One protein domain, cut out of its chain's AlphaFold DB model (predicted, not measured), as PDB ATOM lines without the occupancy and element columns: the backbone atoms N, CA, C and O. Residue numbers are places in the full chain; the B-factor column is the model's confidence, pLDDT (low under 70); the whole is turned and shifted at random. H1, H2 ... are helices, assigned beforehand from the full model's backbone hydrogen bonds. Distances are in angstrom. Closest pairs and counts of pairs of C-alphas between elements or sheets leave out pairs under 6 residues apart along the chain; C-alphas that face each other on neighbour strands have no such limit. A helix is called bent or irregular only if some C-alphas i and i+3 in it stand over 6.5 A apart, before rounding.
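AT A GLANCE: This is residues 22 to 79 of the 88 residues of the protein "Peptidylprolyl isomerase" of Cylicostephanus goldi (UniProt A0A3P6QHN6). The domain is an open, wide V with an empty middle: the longest helix, H3, makes one arm, H2 makes the other with the short H1 at its far end, and the loop of residues 47 to 59 joins the two arms at the base. The arms have no contact with each other. The printed part has 58 residues with three named helices, in the order H1, H2, H3, and no named strand; the class is all helix. It is extended, with a radius of gyration of the C-alphas of 16.9 A, and flat, spanning 42 by 37 by 19 A.

IN THESE COORDINATES: H3 holds residues 60 to 76 and is 25.0 A long from C-alpha 60 at (28.952, 55.746, -18.249) to C-alpha 76 at (47.383, 39.356, -22.150). H2, residues 31 to 46, is 22.3 A long. H1, residues 22 to 28, begins with C-alpha 22 at (18.770, 22.193, -40.412). H1 is neither bent nor irregular, but only just: C-alphas 22 and 25 are 6.0 A apart.

HOW THE PARTS SIT: H3 is apart from H2 and from H1. H1 and H2 are close but not clearly touching; their closest C-alphas, those of Phe 27 and Tyr 33, are 6.5 A apart. Their lines stand at a steep tilt of 49 degrees, and they run the same way. In H2 and H3 every O i to N i+4 pair is within hydrogen-bond range; in H1 2 of 3 are.

THE WHOLE: The two C-alphas farthest apart, those of Phe 22 and Asp 55, are 45.8 A apart. Residues 22 to 79 stand free. The link from H1 to H2 is tight, with 2 residues, and that from H2 to H3 is long, with 13. The printed part has no cut. Its mean pLDDT is 93.8, and no printed residue is under 70.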
ATOM      1  N   PHE A  22      20.216  22.032 -40.570       94.12
ATOM      2  CA  PHE A  22      18.770  22.193 -40.412       94.12
ATOM      3  C   PHE A  22      18.382  23.112 -39.246       94.12
ATOM      4  O   PHE A  22      17.288  23.671 -39.274       94.12
ATOM      5  N   ASP A  23      19.278  23.334 -38.279       93.38
ATOM      6  CA  ASP A  23      19.037  24.225 -37.135       93.38
ATOM      7  C   ASP A  23      19.151  25.709 -37.517       93.38
ATOM      8  O   ASP A  23      18.660  26.581 -36.798       93.38
ATOM      9  N   LEU A  24      19.765  26.012 -38.670       93.06
ATOM     10  CA  LEU A  24      19.893  27.382 -39.164       93.06
ATOM     11  C   LEU A  24      18.537  27.991 -39.500       93.06
ATOM     12  O   LEU A  24      18.305  29.160 -39.212       93.06
ATOM     13  N   ASN A  25      17.636  27.205 -40.091       92.88
ATOM     14  CA  ASN A  25      16.347  27.732 -40.514       92.88
ATOM     15  C   ASN A  25      15.508  28.205 -39.305       92.88
ATOM     16  O   ASN A  25      15.119  29.370 -39.298       92.88
ATOM     17  N   PRO A  26      15.315  27.407 -38.232       92.50
ATOM     18  CA  PRO A  26      14.703  27.895 -36.993       92.50
ATOM     19  C   PRO A  26      15.421  29.097 -36.371       92.50
ATOM     20  O   PRO A  26      14.760  29.984 -35.834       92.50
ATOM     21  N   PHE A  27      16.756  29.150 -36.442       93.81
ATOM     22  CA  PHE A  27      17.524  30.277 -35.916       93.81
ATOM     23  C   PHE A  27      17.199  31.590 -36.640       93.81
ATOM     24  O   PHE A  27      16.938  32.586 -35.975       93.81
ATOM     25  N   CYS A  28      17.109  31.592 -37.972       92.75
ATOM     26  CA  CYS A  28      16.776  32.791 -38.755       92.75
ATOM     27  C   CYS A  28      15.391  33.387 -38.438       92.75
ATOM     28  O   CYS A  28      15.123  34.537 -38.781       92.75
ATOM     29  N   PHE A  29      14.504  32.621 -37.798       93.75
ATOM     30  CA  PHE A  29      13.175  33.077 -37.384       93.75
ATOM     31  C   PHE A  29      13.040  33.265 -35.868       93.75
ATOM     32  O   PHE A  29      11.953  33.603 -35.398       93.75
ATOM     33  N   CYS A  30      14.103  33.046 -35.091       94.31
ATOM     34  CA  CYS A  30      14.050  33.219 -33.646       94.31
ATOM     35  C   CYS A  30      14.194  34.697 -33.250       94.31
ATOM     36  O   CYS A  30      14.761  35.515 -33.978       94.31
ATOM     37  N   GLU A  31      13.713  35.035 -32.054       92.25
ATOM     38  CA  GLU A  31      13.796  36.397 -31.516       92.25
ATOM     39  C   GLU A  31      15.245  36.891 -31.413       92.25
ATOM     40  O   GLU A  31      15.532  38.035 -31.752       92.25
ATOM     41  N   GLY A  32      16.178  36.020 -31.016       91.31
ATOM     42  CA  GLY A  32      17.593  36.380 -30.902       91.31
ATOM     43  C   GLY A  32      18.205  36.842 -32.227       91.31
ATOM     44  O   GLY A  32      18.997  37.780 -32.237       91.31
ATOM     45  N   TYR A  33      17.803  36.236 -33.347       94.44
ATOM     46  CA  TYR A  33      18.257  36.654 -34.673       94.44
ATOM     47  C   TYR A  33      17.683  38.018 -35.067       94.44
ATOM     48  O   TYR A  33      18.416  38.873 -35.558       94.44
ATOM     49  N   GLN A  34      16.394  38.253 -34.797       94.19
ATOM     50  CA  GLN A  34      15.768  39.555 -35.044       94.19
ATOM     51  C   GLN A  34      16.431  40.663 -34.219       94.19
ATOM     52  O   GLN A  34      16.824  41.681 -34.775       94.19
ATOM     53  N   LEU A  35      16.636  40.435 -32.916       93.50
ATOM     54  CA  LEU A  35      17.308  41.391 -32.031       93.50
ATOM     55  C   LEU A  35      18.738  41.699 -32.486       93.50
ATOM     56  O   LEU A  35      19.169  42.848 -32.410       93.50
ATOM     57  N   LEU A  36      19.465  40.688 -32.971       94.44
ATOM     58  CA  LEU A  36      20.805  40.872 -33.519       94.44
ATOM     59  C   LEU A  36      20.785  41.760 -34.769       94.44
ATOM     60  O   LEU A  36      21.588  42.684 -34.860       94.44
ATOM     61  N   LEU A  37      19.885  41.497 -35.722       95.31
ATOM     62  CA  LEU A  37      19.778  42.308 -36.938       95.31
ATOM     63  C   LEU A  37      19.355  43.746 -36.634       95.31
ATOM     64  O   LEU A  37      19.972  44.675 -37.154       95.31
ATOM     65  N   ASP A  38      18.362  43.930 -35.764       95.19
ATOM     66  CA  ASP A  38      17.911  45.253 -35.328       95.19
ATOM     67  C   ASP A  38      19.077  46.046 -34.715       95.19
ATOM     68  O   ASP A  38      19.301  47.205 -35.066       95.19
ATOM     69  N   PHE A  39      19.870  45.401 -33.849       94.19
ATOM     70  CA  PHE A  39      21.046  46.014 -33.235       94.19
ATOM     71  C   PHE A  39      22.128  46.376 -34.261       94.19
ATOM     72  O   PHE A  39      22.711  47.457 -34.184       94.19
ATOM     73  N   LEU A  40      22.392  45.503 -35.239       95.81
ATOM     74  CA  LEU A  40      23.374  45.765 -36.294       95.81
ATOM     75  C   LEU A  40      22.973  46.956 -37.170       95.81
ATOM     76  O   LEU A  40      23.824  47.784 -37.493       95.81
ATOM     77  N   HIS A  41      21.694  47.059 -37.535       96.38
ATOM     78  CA  HIS A  41      21.185  48.198 -38.295       96.38
ATOM     79  C   HIS A  41      21.272  49.500 -37.492       96.38
ATOM     80  O   HIS A  41      21.789  50.491 -38.002       96.38
ATOM     81  N   GLU A  42      20.860  49.482 -36.221       93.94
ATOM     82  CA  GLU A  42      20.949  50.648 -35.332       93.94
ATOM     83  C   GLU A  42      22.406  51.114 -35.169       93.94
ATOM     84  O   GLU A  42      22.689  52.310 -35.269       93.94
ATOM     85  N   LEU A  43      23.350  50.179 -35.006       93.69
ATOM     86  CA  LEU A  43      24.774  50.500 -34.916       93.69
ATOM     87  C   LEU A  43      25.291  51.131 -36.211       93.69
ATOM     88  O   LEU A  43      25.942  52.173 -36.160       93.69
ATOM     89  N   ASN A  44      24.989  50.524 -37.360       95.38
ATOM     90  CA  ASN A  44      25.416  51.020 -38.665       95.38
ATOM     91  C   ASN A  44      24.945  52.458 -38.916       95.38
ATOM     92  O   ASN A  44      25.721  53.301 -39.364       95.38
ATOM     93  N   ASP A  45      23.690  52.745 -38.584       96.00
ATOM     94  CA  ASP A  45      23.113  54.068 -38.790       96.00
ATOM     95  C   ASP A  45      23.687  55.090 -37.798       96.00
ATOM     96  O   ASP A  45      23.910  56.246 -38.160       96.00
ATOM     97  N   SER A  46      24.000  54.665 -36.568       91.50
ATOM     98  CA  SER A  46      24.558  55.539 -35.524       91.50
ATOM     99  C   SER A  46      25.965  56.064 -35.824       91.50
ATOM    100  O   SER A  46      26.333  57.135 -35.346       91.50
ATOM    101  N   VAL A  47      26.745  55.333 -36.625       93.62
ATOM    102  CA  VAL A  47      28.121  55.707 -36.992       93.62
ATOM    103  C   VAL A  47      28.217  56.310 -38.393       93.62
ATOM    104  O   VAL A  47      29.311  56.629 -38.867       93.62
ATOM    105  N   LEU A  48      27.088  56.483 -39.085       94.44
ATOM    106  CA  LEU A  48      27.074  57.020 -40.436       94.44
ATOM    107  C   LEU A  48      27.593  58.466 -40.444       94.44
ATOM    108  O   LEU A  48      27.026  59.351 -39.809       94.44
ATOM    109  N   ASN A  49      28.654  58.714 -41.219       93.69
ATOM    110  CA  ASN A  49      29.376  59.994 -41.288       93.69
ATOM    111  C   ASN A  49      30.072  60.432 -39.987       93.69
ATOM    112  O   ASN A  49      30.530  61.572 -39.916       93.69
ATOM    113  N   VAL A  50      30.201  59.547 -38.997       94.38
ATOM    114  CA  VAL A  50      30.982  59.796 -37.781       94.38
ATOM    115  C   VAL A  50      32.392  59.260 -37.996       94.38
ATOM    116  O   VAL A  50      32.589  58.095 -38.346       94.38
ATOM    117  N   LYS A  51      33.401  60.109 -37.815       94.31
ATOM    118  CA  LYS A  51      34.805  59.692 -37.853       94.31
ATOM    119  C   LYS A  51      35.226  59.206 -36.477       94.31
ATOM    120  O   LYS A  51      34.768  59.695 -35.455       94.31
ATOM    121  N   THR A  52      36.203  58.308 -36.446       91.19
ATOM    122  CA  THR A  52      36.739  57.750 -35.194       91.19
ATOM    123  C   THR A  52      37.339  58.807 -34.257       91.19
ATOM    124  O   THR A  52      37.434  58.569 -33.061       91.19
ATOM    125  N   CYS A  53      37.752  59.961 -34.788       92.88
ATOM    126  CA  CYS A  53      38.328  61.058 -34.008       92.88
ATOM    127  C   CYS A  53      37.310  62.143 -33.633       92.88
ATOM    128  O   CYS A  53      37.710  63.154 -33.056       92.88
ATOM    129  N   ASP A  54      36.043  61.992 -34.027       92.25
ATOM    130  CA  ASP A  54      35.016  62.969 -33.684       92.25
ATOM    131  C   ASP A  54      34.732  62.902 -32.178       92.25
ATOM    132  O   ASP A  54      34.713  61.827 -31.576       92.25
ATOM    133  N   ASP A  55      34.523  64.066 -31.568       90.81
ATOM    134  CA  ASP A  55      34.145  64.150 -30.162       90.81
ATOM    135  C   ASP A  55      32.677  63.735 -30.012       90.81
ATOM    136  O   ASP A  55      31.774  64.371 -30.568       90.81
ATOM    137  N   ILE A  56      32.442  62.635 -29.300       90.50
ATOM    138  CA  ILE A  56      31.115  62.055 -29.101       90.50
ATOM    139  C   ILE A  56      30.804  61.927 -27.614       90.50
ATOM    140  O   ILE A  56      31.668  61.660 -26.782       90.50
ATOM    141  N   SER A  57      29.523  62.060 -27.276       90.31
ATOM    142  CA  SER A  57      29.055  61.782 -25.921       90.31
ATOM    143  C   SER A  57      29.124  60.281 -25.646       90.31
ATOM    144  O   SER A  57      28.460  59.489 -26.320       90.31
ATOM    145  N   VAL A  58      29.905  59.887 -24.642       90.12
ATOM    146  CA  VAL A  58      30.045  58.490 -24.220       90.12
ATOM    147  C   VAL A  58      29.305  58.286 -22.901       90.12
ATOM    148  O   VAL A  58      29.556  58.972 -21.912       90.12
ATOM    149  N   SER A  59      28.376  57.329 -22.879       94.31
ATOM    150  CA  SER A  59      27.649  56.979 -21.654       94.31
ATOM    151  C   SER A  59      28.560  56.305 -20.620       94.31
ATOM    152  O   SER A  59      29.513  55.612 -20.977       94.31
ATOM    153  N   GLU A  60      28.217  56.417 -19.335       96.56
ATOM    154  CA  GLU A  60      28.952  55.746 -18.249       96.56
ATOM    155  C   GLU A  60      29.045  54.223 -18.464       96.56
ATOM    156  O   GLU A  60      30.072  53.609 -18.185       96.56
ATOM    157  N   ASN A  61      27.997  53.605 -19.020       94.38
ATOM    158  CA  ASN A  61      28.000  52.174 -19.331       94.38
ATOM    159  C   ASN A  61      29.009  51.823 -20.429       94.38
ATOM    160  O   ASN A  61      29.690  50.808 -20.316       94.38
ATOM    161  N   ALA A  62      29.134  52.656 -21.467       93.62
ATOM    162  CA  ALA A  62      30.131  52.447 -22.511       93.62
ATOM    163  C   ALA A  62      31.559  52.583 -21.955       93.62
ATOM    164  O   ALA A  62      32.403  51.747 -22.262       93.62
ATOM    165  N   ILE A  63      31.801  53.550 -21.059       96.12
ATOM    166  CA  ILE A  63      33.087  53.686 -20.355       96.12
ATOM    167  C   ILE A  63      33.394  52.423 -19.536       96.12
ATOM    168  O   ILE A  63      34.471  51.856 -19.677       96.12
ATOM    169  N   LYS A  64      32.435  51.910 -18.755       97.62
ATOM    170  CA  LYS A  64      32.616  50.671 -17.972       97.62
ATOM    171  C   LYS A  64      32.926  49.448 -18.840       97.62
ATOM    172  O   LYS A  64      33.674  48.569 -18.417       97.62
ATOM    173  N   VAL A  65      32.351  49.371 -20.044       97.12
ATOM    174  CA  VAL A  65      32.675  48.311 -21.011       97.12
ATOM    175  C   VAL A  65      34.111  48.462 -21.516       97.12
ATOM    176  O   VAL A  65      34.826  47.465 -21.557       97.12
ATOM    177  N   ILE A  66      34.559  49.681 -21.833       95.88
ATOM    178  CA  ILE A  66      35.952  49.953 -22.228       95.88
ATOM    179  C   ILE A  66      36.916  49.541 -21.107       95.88
ATOM    180  O   ILE A  66      37.824  48.752 -21.345       95.88
ATOM    181  N   GLU A  67      36.655  49.950 -19.864       97.31
ATOM    182  CA  GLU A  67      37.486  49.583 -18.709       97.31
ATOM    183  C   GLU A  67      37.556  48.063 -18.475       97.31
ATOM    184  O   GLU A  67      38.565  47.530 -18.006       97.31
ATOM    185  N   MET A  68      36.472  47.334 -18.765       97.25
ATOM    186  CA  MET A  68      36.470  45.871 -18.713       97.25
ATOM    187  C   MET A  68      37.387  45.277 -19.791       97.25
ATOM    188  O   MET A  68      38.125  44.335 -19.497       97.25
ATOM    189  N   LEU A  69      37.360  45.822 -21.011       97.06
ATOM    190  CA  LEU A  69      38.231  45.393 -22.109       97.06
ATOM    191  C   LEU A  69      39.706  45.703 -21.810       97.06
ATOM    192  O   LEU A  69      40.552  44.837 -22.025       97.06
ATOM    193  N   ASP A  70      40.010  46.861 -21.219       96.75
ATOM    194  CA  ASP A  70      41.372  47.227 -20.803       96.75
ATOM    195  C   ASP A  70      41.946  46.228 -19.786       96.75
ATOM    196  O   ASP A  70      43.112  45.838 -19.866       96.75
ATOM    197  N   LYS A  71      41.119  45.734 -18.854       95.81
ATOM    198  CA  LYS A  71      41.531  44.677 -17.913       95.81
ATOM    199  C   LYS A  71      41.850  43.364 -18.622       95.81
ATOM    200  O   LYS A  71      42.821  42.706 -18.255       95.81
ATOM    201  N   MET A  72      41.062  42.986 -19.631       94.00
ATOM    202  CA  MET A  72      41.347  41.797 -20.442       94.00
ATOM    203  C   MET A  72      42.655  41.964 -21.225       94.00
ATOM    204  O   MET A  72      43.435  41.017 -21.307       94.00
ATOM    205  N   MET A  73      42.938  43.165 -21.739       93.56
ATOM    206  CA  MET A  73      44.217  43.471 -22.383       93.56
ATOM    207  C   MET A  73      45.397  43.368 -21.415       93.56
ATOM    208  O   MET A  73      46.394  42.731 -21.745       93.56
ATOM    209  N   ALA A  74      45.264  43.899 -20.199       94.50
ATOM    210  CA  ALA A  74      46.293  43.785 -19.168       94.50
ATOM    211  C   ALA A  74      46.559  42.328 -18.741       94.50
ATOM    212  O   ALA A  74      47.656  42.002 -18.291       94.50
ATOM    213  N   TRP A  75      45.580  41.426 -18.880       92.75
ATOM    214  CA  TRP A  75      45.822  39.993 -18.690       92.75
ATOM    215  C   TRP A  75      46.678  39.402 -19.804       92.75
ATOM    216  O   TRP A  75      47.515  38.557 -19.509       92.75
ATOM    217  N   MET A  76      46.539  39.854 -21.054       90.81
ATOM    218  CA  MET A  76      47.383  39.356 -22.150       90.81
ATOM    219  C   MET A  76      48.872  39.630 -21.902       90.81
ATOM    220  O   MET A  76      49.705  38.796 -22.237       90.81
ATOM    221  N   GLU A  77      49.217  40.741 -21.244       90.25
ATOM    222  CA  GLU A  77      50.606  41.043 -20.858       90.25
ATOM    223  C   GLU A  77      51.179  40.051 -19.831       90.25
ATOM    224  O   GLU A  77      52.392  39.861 -19.757       90.25
ATOM    225  N   GLN A  78      50.319  39.394 -19.047       91.94
ATOM    226  CA  GLN A  78      50.721  38.395 -18.049       91.94
ATOM    227  C   GLN A  78      50.938  37.006 -18.659       91.94
ATOM    228  O   GLN A  78      51.596  36.167 -18.045       91.94
ATOM    229  N   PHE A  79      50.397  36.766 -19.855       86.38
ATOM    230  CA  PHE A  79      50.478  35.495 -20.570       86.38
ATOM    231  C   PHE A  79      51.100  35.724 -21.955       86.38
ATOM    232  O   PHE A  79      50.392  35.649 -22.964       86.38
TER     233      PHE A  79